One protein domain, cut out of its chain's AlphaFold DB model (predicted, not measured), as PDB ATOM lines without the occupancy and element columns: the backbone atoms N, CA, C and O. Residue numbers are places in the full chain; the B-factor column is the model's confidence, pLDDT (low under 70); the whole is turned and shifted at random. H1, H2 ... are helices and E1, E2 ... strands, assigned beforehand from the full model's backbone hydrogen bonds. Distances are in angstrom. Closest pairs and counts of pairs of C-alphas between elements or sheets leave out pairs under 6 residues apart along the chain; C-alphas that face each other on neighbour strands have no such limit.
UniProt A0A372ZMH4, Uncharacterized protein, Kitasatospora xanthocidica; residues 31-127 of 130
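What this domain is: This is residues 31 to 127 of the 130 residues of an uncharacterized protein of Kitasatospora xanthocidica (UniProt A0A372ZMH4). Two antiparallel sheets lie face to face as a sandwich, a strongly twisted one of four strands in the order E4 E3 E6 E7 and a flatter one in the order E1 E2 E5, their strands crossed at 45 degrees. The hairpin turns of E1 and E2 and of E6 and E7 lie at opposite ends of the long axis, and short H1 only grazes the four-stranded sheet. The 97 printed residues run E1 E2 E3 H1 E4 E5 E6 E7 and are mostly strand. The whole is compact, with a radius of gyration of the C-alphas of 13.0 A and spans of 43 by 26 by 19 A.

How they stand to each other: In the larger sheet E3, residues 61 to 65, is the neighbour of E6, residues 104 to 113, with N 63 and O 108 2.9 A apart. E4, residues 77 to 84, is an edge strand beside E3, with N 64 and O 81 2.9 A apart, and bends by 93 degrees at residue 80. E7, residues 118 to 127, forms a hairpin with E6, with N 109 and O 123 2.8 A apart. In the other sheet E1, residues 32 to 39, and E2, residues 44 to 50, form a hairpin, with N 37 and O 46 2.9 A apart. E5, residues 90 to 94, is antiparallel to E2, with N 47 and O 91 2.8 A apart. Between the sheets, the closest C-alphas of E4 and E5, Ala 81 and Phe 93, are 6.5 A apart. H1, residues 69 to 72, is too short for an O i to N i+4 pair; 0 of its 1 O i to N i+3 pair is within range.

Where its parts are: E6 is 28.2 A long and E7 26.1 A. E1 begins at C-alpha 32 (54.400, 46.265, -34.633), and E7 ends at C-alpha 127 (54.400, 34.569, -41.396).

The domain as a whole: The C-alphas farthest apart, Glu 41 and Ala 115, are 44.2 A apart. The printed part has no cut and no long link. Residues 34 to 42 and 95 to 103 are among those with pLDDT under 70.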
ATOM      1  N   GLY A  31      51.257  48.200 -32.585       55.25
ATOM      2  CA  GLY A  31      52.001  49.070 -33.484       55.25
ATOM      3  C   GLY A  31      53.019  48.309 -34.330       55.25
ATOM      4  O   GLY A  31      53.418  48.811 -35.373       55.25
ATOM      5  N   THR A  32      53.446  47.115 -33.902       61.81
ATOM      6  CA  THR A  32      54.400  46.265 -34.633       61.81
ATOM      7  C   THR A  32      54.333  44.811 -34.161       61.81
ATOM      8  O   THR A  32      54.170  44.536 -32.970       61.81
ATOM      9  N   TRP A  33      54.512  43.867 -35.084       73.06
ATOM     10  CA  TRP A  33      54.785  42.463 -34.766       73.06
ATOM     11  C   TRP A  33      56.292  42.294 -34.554       73.06
ATOM     12  O   TRP A  33      57.085  42.731 -35.386       73.06
ATOM     13  N   ALA A  34      56.697  41.719 -33.420       58.06
ATOM     14  CA  ALA A  34      58.100  41.687 -33.003       58.06
ATOM     15  C   ALA A  34      58.865  40.510 -33.628       58.06
ATOM     16  O   ALA A  34      59.969  40.699 -34.125       58.06
ATOM     17  N   ALA A  35      58.281  39.310 -33.608       62.28
ATOM     18  CA  ALA A  35      58.746  38.125 -34.329       62.28
ATOM     19  C   ALA A  35      57.761  36.979 -34.084       62.28
ATOM     20  O   ALA A  35      57.251  36.831 -32.972       62.28
ATOM     21  N   ALA A  36      57.548  36.136 -35.090       63.53
ATOM     22  CA  ALA A  36      56.991  34.811 -34.884       63.53
ATOM     23  C   ALA A  36      58.134  33.791 -35.020       63.53
ATOM     24  O   ALA A  36      58.655  33.577 -36.114       63.53
ATOM     25  N   VAL A  37      58.598  33.230 -33.899       67.44
ATOM     26  CA  VAL A  37      59.699  32.252 -33.877       67.44
ATOM     27  C   VAL A  37      59.106  30.859 -33.887       67.44
ATOM     28  O   VAL A  37      58.394  30.496 -32.952       67.44
ATOM     29  N   HIS A  38      59.427  30.081 -34.915       69.00
ATOM     30  CA  HIS A  38      59.063  28.676 -35.007       69.00
ATOM     31  C   HIS A  38      60.295  27.793 -34.841       69.00
ATOM     32  O   HIS A  38      61.293  27.985 -35.532       69.00
ATOM     33  N   VAL A  39      60.199  26.807 -33.953       69.56
ATOM     34  CA  VAL A  39      61.202  25.752 -33.804       69.56
ATOM     35  C   VAL A  39      60.558  24.443 -34.240       69.56
ATOM     36  O   VAL A  39      59.711  23.897 -33.535       69.56
ATOM     37  N   LYS A  40      60.929  23.963 -35.431       65.19
ATOM     38  CA  LYS A  40      60.296  22.805 -36.083       65.19
ATOM     39  C   LYS A  40      60.554  21.504 -35.326       65.19
ATOM     40  O   LYS A  40      59.670  20.656 -35.261       65.19
ATOM     41  N   GLU A  41      61.738  21.365 -34.731       67.38
ATOM     42  CA  GLU A  41      62.133  20.185 -33.956       67.38
ATOM     43  C   GLU A  41      61.307  20.028 -32.677       67.38
ATOM     44  O   GLU A  41      61.069  18.907 -32.237       67.38
ATOM     45  N   THR A  42      60.867  21.141 -32.085       65.06
ATOM     46  CA  THR A  42      60.110  21.156 -30.825       65.06
ATOM     47  C   THR A  42      58.644  21.541 -31.009       65.06
ATOM     48  O   THR A  42      57.883  21.503 -30.045       65.06
ATOM     49  N   GLN A  43      58.241  21.885 -32.236       73.06
ATOM     50  CA  GLN A  43      56.882  22.279 -32.612       73.06
ATOM     51  C   GLN A  43      56.349  23.435 -31.749       73.06
ATOM     52  O   GLN A  43      55.199  23.463 -31.298       73.06
ATOM     53  N   VAL A  44      57.240  24.390 -31.493       76.69
ATOM     54  CA  VAL A  44      56.974  25.571 -30.677       76.69
ATOM     55  C   VAL A  44      56.869  26.781 -31.584       76.69
ATOM     56  O   VAL A  44      57.765  27.031 -32.391       76.69
ATOM     57  N   VAL A  45      55.812  27.567 -31.405       79.00
ATOM     58  CA  VAL A  45      55.670  28.876 -32.038       79.00
ATOM     59  C   VAL A  45      55.533  29.926 -30.943       79.00
ATOM     60  O   VAL A  45      54.663  29.850 -30.076       79.00
ATOM     61  N   THR A  46      56.415  30.917 -30.978       83.12
ATOM     62  CA  THR A  46      56.350  32.096 -30.115       83.12
ATOM     63  C   THR A  46      55.905  33.278 -30.942       83.12
ATOM     64  O   THR A  46      56.569  33.616 -31.915       83.12
ATOM     65  N   ILE A  47      54.808  33.913 -30.547       83.81
ATOM     66  CA  ILE A  47      54.285  35.117 -31.185       83.81
ATOM     67  C   ILE A  47      54.640  36.292 -30.285       83.81
ATOM     68  O   ILE A  47      54.239  36.317 -29.124       83.81
ATOM     69  N   GLY A  48      55.399  37.248 -30.812       84.69
ATOM     70  CA  GLY A  48      55.710  38.512 -30.153       84.69
ATOM     71  C   GLY A  48      55.087  39.693 -30.889       84.69
ATOM     72  O   GLY A  48      55.101  39.755 -32.120       84.69
ATOM     73  N   TRP A  49      54.580  40.661 -30.137       83.56
ATOM     74  CA  TRP A  49      54.020  41.913 -30.648       83.56
ATOM     75  C   TRP A  49      54.351  43.069 -29.702       83.56
ATOM     76  O   TRP A  49      54.852  42.867 -28.604       83.56
ATOM     77  N   ASN A  50      54.111  44.306 -30.125       80.94
ATOM     78  CA  ASN A  50      54.307  45.486 -29.292       80.94
ATOM     79  C   ASN A  50      53.125  46.437 -29.467       80.94
ATOM     80  O   ASN A  50      52.671  46.697 -30.581       80.94
ATOM     81  N   TYR A  51      52.645  46.988 -28.358       74.56
ATOM     82  CA  TYR A  51      51.582  47.983 -28.361       74.56
ATOM     83  C   TYR A  51      52.060  49.366 -28.816       74.56
ATOM     84  O   TYR A  51      51.245  50.197 -29.173       74.56
ATOM     85  N   ASN A  52      53.367  49.632 -28.868       73.50
ATOM     86  CA  ASN A  52      53.946  50.914 -29.286       73.50
ATOM     87  C   ASN A  52      53.328  52.124 -28.551       73.50
ATOM     88  O   ASN A  52      53.033  53.154 -29.151       73.50
ATOM     89  N   GLY A  53      53.068  51.966 -27.249       67.44
ATOM     90  CA  GLY A  53      52.409  52.982 -26.418       67.44
ATOM     91  C   GLY A  53      50.881  53.026 -26.529       67.44
ATOM     92  O   GLY A  53      50.251  53.798 -25.812       67.44
ATOM     93  N   ASN A  54      50.277  52.191 -27.373       72.69
ATOM     94  CA  ASN A  54      48.832  52.071 -27.478       72.69
ATOM     95  C   ASN A  54      48.229  51.298 -26.286       72.69
ATOM     96  O   ASN A  54      48.824  50.323 -25.821       72.69
ATOM     97  N   PRO A  55      47.046  51.696 -25.786       73.62
ATOM     98  CA  PRO A  55      46.378  50.967 -24.719       73.62
ATOM     99  C   PRO A  55      45.839  49.621 -25.214       73.62
ATOM    100  O   PRO A  55      45.361  49.497 -26.334       73.62
ATOM    101  N   VAL A  56      45.886  48.616 -24.343       81.06
ATOM    102  CA  VAL A  56      45.333  47.284 -24.606       81.06
ATOM    103  C   VAL A  56      43.958  47.188 -23.976       81.06
ATOM    104  O   VAL A  56      43.808  47.389 -22.766       81.06
ATOM    105  N   GLY A  57      42.948  46.859 -24.775       82.75
ATOM    106  CA  GLY A  57      41.619  46.575 -24.260       82.75
ATOM    107  C   GLY A  57      41.614  45.313 -23.396       82.75
ATOM    108  O   GLY A  57      42.273  44.319 -23.695       82.75
ATOM    109  N   LYS A  58      40.812  45.315 -22.324       85.12
ATOM    110  CA  LYS A  58      40.647  44.151 -21.431       85.12
ATOM    111  C   LYS A  58      40.278  42.864 -22.186       85.12
ATOM    112  O   LYS A  58      40.686  41.783 -21.773       85.12
ATOM    113  N   TYR A  59      39.494  43.001 -23.253       89.94
ATOM    114  CA  TYR A  59      39.015  41.902 -24.088       89.94
ATOM    115  C   TYR A  59      39.747  41.817 -25.427       89.94
ATOM    116  O   TYR A  59      39.270  41.139 -26.329       89.94
ATOM    117  N   ASP A  60      40.880  42.492 -25.575       89.44
ATOM    118  CA  ASP A  60      41.700  42.349 -26.768       89.44
ATOM    119  C   ASP A  60      42.539  41.076 -26.659       89.44
ATOM    120  O   ASP A  60      42.962  40.671 -25.569       89.44
ATOM    121  N   TRP A  61      42.788  40.429 -27.788       91.50
ATOM    122  CA  TRP A  61      43.498  39.161 -27.828       91.50
ATOM    123  C   TRP A  61      44.270  38.986 -29.133       91.50
ATOM    124  O   TRP A  61      43.990  39.623 -30.150       91.50
ATOM    125  N   VAL A  62      45.275  38.118 -29.087       91.06
ATOM    126  CA  VAL A  62      46.108  37.751 -30.232       91.06
ATOM    127  C   VAL A  62      45.906  36.280 -30.527       91.06
ATOM    128  O   VAL A  62      46.060  35.451 -29.634       91.06
ATOM    129  N   GLY A  63      45.587  35.956 -31.776       90.38
ATOM    130  CA  GLY A  63      45.410  34.583 -32.243       90.38
ATOM    131  C   GLY A  63      46.365  34.216 -33.366       90.38
ATOM    132  O   GLY A  63      46.818  35.074 -34.129       90.38
ATOM    133  N   LEU A  64      46.638  32.921 -33.472       88.88
ATOM    134  CA  LEU A  64      47.266  32.300 -34.629       88.88
ATOM    135  C   LEU A  64      46.188  31.709 -35.544       88.88
ATOM    136  O   LEU A  64      45.254  31.071 -35.070       88.88
ATOM    137  N   TYR A  65      46.344  31.857 -36.853       89.00
ATOM    138  CA  TYR A  65      45.404  31.406 -37.874       89.00
ATOM    139  C   TYR A  65      46.140  30.602 -38.954       89.00
ATOM    140  O   TYR A  65      47.289  30.891 -39.293       89.00
ATOM    141  N   ASN A  66      45.462  29.610 -39.531       87.69
ATOM    142  CA  ASN A  66      45.919  28.852 -40.707       87.69
ATOM    143  C   ASN A  66      45.388  29.438 -42.034       87.69
ATOM    144  O   ASN A  66      45.555  28.848 -43.098       87.69
ATOM    145  N   CYS A  67      44.727  30.591 -41.959       88.62
ATOM    146  CA  CYS A  67      44.132  31.344 -43.051       88.62
ATOM    147  C   CYS A  67      44.286  32.837 -42.763       88.62
ATOM    148  O   CYS A  67      44.532  33.226 -41.623       88.62
ATOM    149  N   ASP A  68      44.131  33.670 -43.789       90.94
ATOM    150  CA  ASP A  68      44.056  35.118 -43.605       90.94
ATOM    151  C   ASP A  68      42.799  35.465 -42.773       90.94
ATOM    152  O   ASP A  68      41.682  35.213 -43.246       90.94
ATOM    153  N   PRO A  69      42.940  36.020 -41.552       91.50
ATOM    154  CA  PRO A  69      41.808  36.326 -40.678       91.50
ATOM    155  C   PRO A  69      40.859  37.387 -41.255       91.50
ATOM    156  O   PRO A  69      39.678  37.383 -40.900       91.50
ATOM    157  N   ASP A  70      41.310  38.234 -42.188       91.56
ATOM    158  CA  ASP A  70      40.431  39.152 -42.928       91.56
ATOM    159  C   ASP A  70      39.486  38.408 -43.889       91.56
ATOM    160  O   ASP A  70      38.462  38.947 -44.316       91.56
ATOM    161  N   LYS A  71      39.815  37.160 -44.251       93.56
ATOM    162  CA  LYS A  71      39.030  36.322 -45.175       93.56
ATOM    163  C   LYS A  71      38.233  35.243 -44.463       93.56
ATOM    164  O   LYS A  71      37.087  35.001 -44.830       93.56
ATOM    165  N   CYS A  72      38.833  34.582 -43.477       93.81
ATOM    166  CA  CYS A  72      38.187  33.493 -42.749       93.81
ATOM    167  C   CYS A  72      37.482  33.949 -41.464       93.81
ATOM    168  O   CYS A  72      36.724  33.173 -40.885       93.81
ATOM    169  N   GLY A  73      37.674  35.201 -41.044       94.00
ATOM    170  CA  GLY A  73      37.008  35.803 -39.895       94.00
ATOM    171  C   GLY A  73      37.780  35.646 -38.586       94.00
ATOM    172  O   GLY A  73      38.537  34.696 -38.383       94.00
ATOM    173  N   VAL A  74      37.529  36.577 -37.661       92.25
ATOM    174  CA  VAL A  74      38.248  36.675 -36.379       92.25
ATOM    175  C   VAL A  74      38.144  35.409 -35.534       92.25
ATOM    176  O   VAL A  74      39.088  35.067 -34.856       92.25
ATOM    177  N   ASN A  75      37.052  34.649 -35.594       93.25
ATOM    178  CA  ASN A  75      36.897  33.454 -34.756       93.25
ATOM    179  C   ASN A  75      37.536  32.185 -35.352       93.25
ATOM    180  O   ASN A  75      37.444  31.122 -34.746       93.25
ATOM    181  N   SER A  76      38.183  32.279 -36.517       93.00
ATOM    182  CA  SER A  76      38.801  31.143 -37.224       93.00
ATOM    183  C   SER A  76      40.256  30.898 -36.813       93.00
ATOM    184  O   SER A  76      41.049  30.357 -37.583       93.00
ATOM    185  N   TYR A  77      40.630  31.321 -35.605       89.62
ATOM    186  CA  TYR A  77      41.948  31.044 -35.052       89.62
ATOM    187  C   TYR A  77      42.104  29.547 -34.766       89.62
ATOM    188  O   TYR A  77      41.150  28.800 -34.535       89.62
ATOM    189  N   VAL A  78      43.349  29.095 -34.772       86.38
ATOM    190  CA  VAL A  78      43.719  27.723 -34.464       86.38
ATOM    191  C   VAL A  78      43.344  27.419 -33.014       86.38
ATOM    192  O   VAL A  78      43.734  28.144 -32.102       86.38
ATOM    193  N   SER A  79      42.582  26.343 -32.791       86.12
ATOM    194  CA  SER A  79      42.081  25.973 -31.459       86.12
ATOM    195  C   SER A  79      43.189  25.989 -30.400       86.12
ATOM    196  O   SER A  79      44.227  25.348 -30.567       86.12
ATOM    197  N   GLY A  80      42.974  26.757 -29.327       84.25
ATOM    198  CA  GLY A  80      43.927  26.932 -28.226       84.25
ATOM    199  C   GLY A  80      45.134  27.838 -28.517       84.25
ATOM    200  O   GLY A  80      45.878  28.144 -27.591       84.25
ATOM    201  N   ALA A  81      45.324  28.307 -29.751       86.81
ATOM    202  CA  ALA A  81      46.443  29.165 -30.146       86.81
ATOM    203  C   ALA A  81      46.047  30.649 -30.115       86.81
ATOM    204  O   ALA A  81      46.015  31.336 -31.140       86.81
ATOM    205  N   TRP A  82      45.696  31.127 -28.922       90.75
ATOM    206  CA  TRP A  82      45.398  32.533 -28.670       90.75
ATOM    207  C   TRP A  82      45.733  32.921 -27.226       90.75
ATOM    208  O   TRP A  82      45.793  32.070 -26.337       90.75
ATOM    209  N   GLN A  83      45.920  34.216 -26.984       92.12
ATOM    210  CA  GLN A  83      46.108  34.776 -25.646       92.12
ATOM    211  C   GLN A  83      45.419  36.137 -25.538       92.12
ATOM    212  O   GLN A  83      45.423  36.920 -26.489       92.12
ATOM    213  N   TRP A  84      44.875  36.453 -24.360       91.56
ATOM    214  CA  TRP A  84      44.519  37.828 -24.021       91.56
ATOM    215  C   TRP A  84      45.740  38.739 -24.135       91.56
ATOM    216  O   TRP A  84      46.780  38.477 -23.532       91.56
ATOM    217  N   ALA A  85      45.591  39.854 -24.839       88.00
ATOM    218  CA  ALA A  85      46.641  40.853 -24.980       88.00
ATOM    219  C   ALA A  85      47.016  41.463 -23.610       88.00
ATOM    220  O   ALA A  85      48.167  41.794 -23.332       88.00
ATOM    221  N   SER A  86      46.068  41.520 -22.673       84.75
ATOM    222  CA  SER A  86      46.333  41.974 -21.302       84.75
ATOM    223  C   SER A  86      47.327  41.100 -20.516       84.75
ATOM    224  O   SER A  86      47.806  41.535 -19.471       84.75
ATOM    225  N   TYR A  87      47.654  39.892 -20.987       86.00
ATOM    226  CA  TYR A  87      48.572  38.974 -20.297       86.00
ATOM    227  C   TYR A  87      50.039  39.159 -20.695       86.00
ATOM    228  O   TYR A  87      50.918  38.555 -20.081       86.00
ATOM    229  N   GLY A  88      50.322  39.998 -21.689       82.94
ATOM    230  CA  GLY A  88      51.683  40.290 -22.112       82.94
ATOM    231  C   GLY A  88      51.766  40.679 -23.578       82.94
ATOM    232  O   GLY A  88      50.763  40.804 -24.268       82.94
ATOM    233  N   THR A  89      52.988  40.897 -24.043       84.25
ATOM    234  CA  THR A  89      53.334  41.234 -25.434       84.25
ATOM    235  C   THR A  89      53.895  40.038 -26.204       84.25
ATOM    236  O   THR A  89      54.445  40.186 -27.296       84.25
ATOM    237  N   SER A  90      53.832  38.847 -25.614       84.56
ATOM    238  CA  SER A  90      54.226  37.605 -26.256       84.56
ATOM    239  C   SER A  90      53.546  36.406 -25.605       84.56
ATOM    240  O   SER A  90      53.294  36.398 -24.399       84.56
ATOM    241  N   TYR A  91      53.318  35.360 -26.397       84.75
ATOM    242  CA  TYR A  91      53.081  34.015 -25.877       84.75
ATOM    243  C   TYR A  91      53.759  32.969 -26.731       84.75
ATOM    244  O   TYR A  91      53.999  33.145 -27.926       84.75
ATOM    245  N   THR A  92      54.022  31.848 -26.084       84.38
ATOM    246  CA  THR A  92      54.523  30.638 -26.709       84.38
ATOM    247  C   THR A  92      53.435  29.587 -26.624       84.38
ATOM    248  O   THR A  92      52.872  29.363 -25.553       84.38
ATOM    249  N   PHE A  93      53.145  28.935 -27.744       78.44
ATOM    250  CA  PHE A  93      52.307  27.747 -27.760       78.44
ATOM    251  C   PHE A  93      53.080  26.578 -28.368       78.44
ATOM    252  O   PHE A  93      53.878  26.737 -29.295       78.44
ATOM    253  N   THR A  94      52.832  25.396 -27.817       74.06
ATOM    254  CA  THR A  94      53.372  24.128 -28.304       74.06
ATOM    255  C   THR A  94      52.209  23.326 -28.854       74.06
ATOM    256  O   THR A  94      51.210  23.137 -28.156       74.06
ATOM    257  N   ARG A  95      52.310  22.863 -30.098       65.00
ATOM    258  CA  ARG A  95      51.309  21.964 -30.678       65.00
ATOM    259  C   ARG A  95      51.979  21.007 -31.642       65.00
ATOM    260  O   ARG A  95      52.775  21.448 -32.460       65.00
ATOM    261  N   GLU A  96      51.586  19.737 -31.605       58.59
ATOM    262  CA  GLU A  96      52.008  18.797 -32.635       58.59
ATOM    263  C   GLU A  96      51.609  19.297 -34.032       58.59
ATOM    264  O   GLU A  96      50.441  19.583 -34.303       58.59
ATOM    265  N   LEU A  97      52.593  19.424 -34.932       51.66
ATOM    266  CA  LEU A  97      52.417  19.936 -36.303       51.66
ATOM    267  C   LEU A  97      51.600  18.991 -37.204       51.66
ATOM    268  O   LEU A  97      51.479  19.237 -38.403       51.66
ATOM    269  N   THR A  98      51.028  17.920 -36.652       51.75
ATOM    270  CA  THR A  98      50.095  17.033 -37.357       51.75
ATOM    271  C   THR A  98      48.865  17.785 -37.870       51.75
ATOM    272  O   THR A  98      48.240  17.347 -38.832       51.75
ATOM    273  N   ASP A  99      48.568  18.956 -37.299       53.47
ATOM    274  CA  ASP A  99      47.500  19.852 -37.730       53.47
ATOM    275  C   ASP A  99      48.035  21.057 -38.533       53.47
ATOM    276  O   ASP A  99      48.210  22.156 -38.013       53.47
ATOM    277  N   SER A 100      48.264  20.851 -39.833       52.47
ATOM    278  CA  SER A 100      48.190  21.842 -40.928       52.47
ATOM    279  C   SER A 100      49.001  23.156 -40.866       52.47
ATOM    280  O   SER A 100      48.896  23.952 -41.800       52.47
ATOM    281  N   LEU A 101      49.849  23.408 -39.869       59.06
ATOM    282  CA  LEU A 101      50.801  24.531 -39.893       59.06
ATOM    283  C   LEU A 101      52.060  24.144 -40.683       59.06
ATOM    284  O   LEU A 101      53.180  24.274 -40.208       59.06
ATOM    285  N   VAL A 102      51.878  23.619 -41.893       58.34
ATOM    286  CA  VAL A 102      52.959  23.354 -42.851       58.34
ATOM    287  C   VAL A 102      52.770  24.351 -43.990       58.34
ATOM    288  O   VAL A 102      52.082  24.066 -44.965       58.34
ATOM    289  N   GLY A 103      53.297  25.567 -43.823       68.31
ATOM    290  CA  GLY A 103      53.138  26.650 -44.797       68.31
ATOM    291  C   GLY A 103      53.010  28.033 -44.161       68.31
ATOM    292  O   GLY A 103      53.537  28.289 -43.078       68.31
ATOM    293  N   ALA A 104      52.328  28.938 -44.865       78.75
ATOM    294  CA  ALA A 104      52.027  30.266 -44.348       78.75
ATOM    295  C   ALA A 104      50.986  30.182 -43.223       78.75
ATOM    296  O   ALA A 104      49.973  29.495 -43.347       78.75
ATOM    297  N   TYR A 105      51.225  30.917 -42.148       84.06
ATOM    298  CA  TYR A 105      50.274  31.124 -41.062       84.06
ATOM    299  C   TYR A 105      50.113  32.617 -40.824       84.06
ATOM    300  O   TYR A 105      50.939  33.422 -41.251       84.06
ATOM    301  N   TRP A 106      49.049  32.993 -40.133       88.81
ATOM    302  CA  TRP A 106      48.755  34.386 -39.842       88.81
ATOM    303  C   TRP A 106      48.691  34.605 -38.340       88.81
ATOM    304  O   TRP A 106      48.218  33.757 -37.588       88.81
ATOM    305  N   THR A 107      49.166  35.756 -37.893       88.25
ATOM    306  CA  THR A 107      48.956  36.253 -36.534       88.25
ATOM    307  C   THR A 107      48.005  37.431 -36.617       88.25
ATOM    308  O   THR A 107      48.227  38.326 -37.428       88.25
ATOM    309  N   GLY A 108      46.938  37.430 -35.825       89.88
ATOM    310  CA  GLY A 108      45.918  38.478 -35.844       89.88
ATOM    311  C   GLY A 108      45.706  39.066 -34.460       89.88
ATOM    312  O   GLY A 108      45.561  38.317 -33.495       89.88
ATOM    313  N   TYR A 109      45.679  40.392 -34.367       90.25
ATOM    314  CA  TYR A 109      45.246  41.106 -33.172       90.25
ATOM    315  C   TYR A 109      43.798  41.525 -33.327       90.25
ATOM    316  O   TYR A 109      43.432  42.230 -34.274       90.25
ATOM    317  N   VAL A 110      42.992  41.116 -32.364       91.31
ATOM    318  CA  VAL A 110      41.561  41.345 -32.351       91.31
ATOM    319  C   VAL A 110      41.231  42.213 -31.150       91.31
ATOM    320  O   VAL A 110      41.595  41.891 -30.022       91.31
ATOM    321  N   SER A 111      40.532  43.317 -31.400       89.38
ATOM    322  CA  SER A 111      40.043  44.202 -30.349       89.38
ATOM    323  C   SER A 111      38.539  44.071 -30.195       89.38
ATOM    324  O   SER A 111      37.811  43.840 -31.168       89.38
ATOM    325  N   TYR A 112      38.070  44.210 -28.960       88.69
ATOM    326  CA  TYR A 112      36.644  44.289 -28.684       88.69
ATOM    327  C   TYR A 112      36.153  45.725 -28.871       88.69
ATOM    328  O   TYR A 112      36.498  46.632 -28.112       88.69
ATOM    329  N   ASP A 113      35.304  45.930 -29.873       86.25
ATOM    330  CA  ASP A 113      34.623  47.198 -30.081       86.25
ATOM    331  C   ASP A 113      33.413  47.297 -29.146       86.25
ATOM    332  O   ASP A 113      32.333  46.778 -29.429       86.25
ATOM    333  N   TYR A 114      33.590  48.011 -28.035       82.50
ATOM    334  CA  TYR A 114      32.550  48.225 -27.028       82.50
ATOM    335  C   TYR A 114      31.309  48.947 -27.561       82.50
ATOM    336  O   TYR A 114      30.232  48.769 -26.994       82.50
ATOM    337  N   ALA A 115      31.429  49.745 -28.628       84.31
ATOM    338  CA  ALA A 115      30.291  50.472 -29.183       84.31
ATOM    339  C   ALA A 115      29.345  49.542 -29.954       84.31
ATOM    340  O   ALA A 115      28.129  49.701 -29.879       84.31
ATOM    341  N   SER A 116      29.896  48.564 -30.679       87.50
ATOM    342  CA  SER A 116      29.105  47.571 -31.419       87.50
ATOM    343  C   SER A 116      28.906  46.251 -30.669       87.50
ATOM    344  O   SER A 116      28.061  45.448 -31.062       87.50
ATOM    345  N   GLY A 117      29.670  46.011 -29.601       88.19
ATOM    346  CA  GLY A 117      29.696  44.739 -28.884       88.19
ATOM    347  C   GLY A 117      30.289  43.592 -29.707       88.19
ATOM    348  O   GLY A 117      29.921  42.438 -29.498       88.19
ATOM    349  N   GLN A 118      31.147  43.899 -30.683       90.81
ATOM    350  CA  GLN A 118      31.712  42.928 -31.622       90.81
ATOM    351  C   GLN A 118      33.238  42.909 -31.559       90.81
ATOM    352  O   GLN A 118      33.887  43.915 -31.276       90.81
ATOM    353  N   TYR A 119      33.819  41.761 -31.893       91.25
ATOM    354  CA  TYR A 119      35.255  41.634 -32.107       91.25
ATOM    355  C   TYR A 119      35.636  42.084 -33.516       91.25
ATOM    356  O   TYR A 119      34.972  41.729 -34.491       91.25
ATOM    357  N   ARG A 120      36.726  42.846 -33.629       90.19
ATOM    358  CA  ARG A 120      37.259  43.339 -34.902       90.19
ATOM    359  C   ARG A 120      38.728  42.995 -35.032       90.19
ATOM    360  O   ARG A 120      39.499  43.195 -34.095       90.19
ATOM    361  N   LEU A 121      39.116  42.517 -36.208       89.88
ATOM    362  CA  LEU A 121      40.522  42.397 -36.554       89.88
ATOM    363  C   LEU A 121      41.096  43.806 -36.729       89.88
ATOM    364  O   LEU A 121      40.569  44.597 -37.508       89.88
ATOM    365  N   MET A 122      42.151  44.119 -35.986       87.44
ATOM    366  CA  MET A 122      42.807  45.428 -36.045       87.44
ATOM    367  C   MET A 122      44.077  45.387 -36.886       87.44
ATOM    368  O   MET A 122      44.453  46.379 -37.501       87.44
ATOM    369  N   SER A 123      44.770  44.251 -36.852       87.25
ATOM    370  CA  SER A 123      46.007  44.015 -37.585       87.25
ATOM    371  C   SER A 123      46.206  42.519 -37.758       87.25
ATOM    372  O   SER A 123      45.886  41.736 -36.859       87.25
ATOM    373  N   SER A 124      46.762  42.132 -38.898       88.88
ATOM    374  CA  SER A 124      47.179  40.773 -39.196       88.88
ATOM    375  C   SER A 124      48.565  40.785 -39.838       88.88
ATOM    376  O   SER A 124      48.973  41.762 -40.467       88.88
ATOM    377  N   GLN A 125      49.322  39.709 -39.649       87.69
ATOM    378  CA  GLN A 125      50.597  39.506 -40.322       87.69
ATOM    379  C   GLN A 125      50.717  38.060 -40.777       87.69
ATOM    380  O   GLN A 125      50.579  37.133 -39.979       87.69
ATOM    381  N   MET A 126      51.012  37.886 -42.062       87.31
ATOM    382  CA  MET A 126      51.422  36.601 -42.600       87.31
ATOM    383  C   MET A 126      52.861  36.314 -42.181       87.31
ATOM    384  O   MET A 126      53.748  37.158 -42.312       87.31
ATOM    385  N   ASN A 127      53.095  35.096 -41.731       80.12
ATOM    386  CA  ASN A 127      54.400  34.569 -41.396       80.12
ATOM    387  C   ASN A 127      54.607  33.272 -42.184       80.12
ATOM    388  O   ASN A 127      53.661  32.529 -42.458       80.12
TER     389      ASN A 127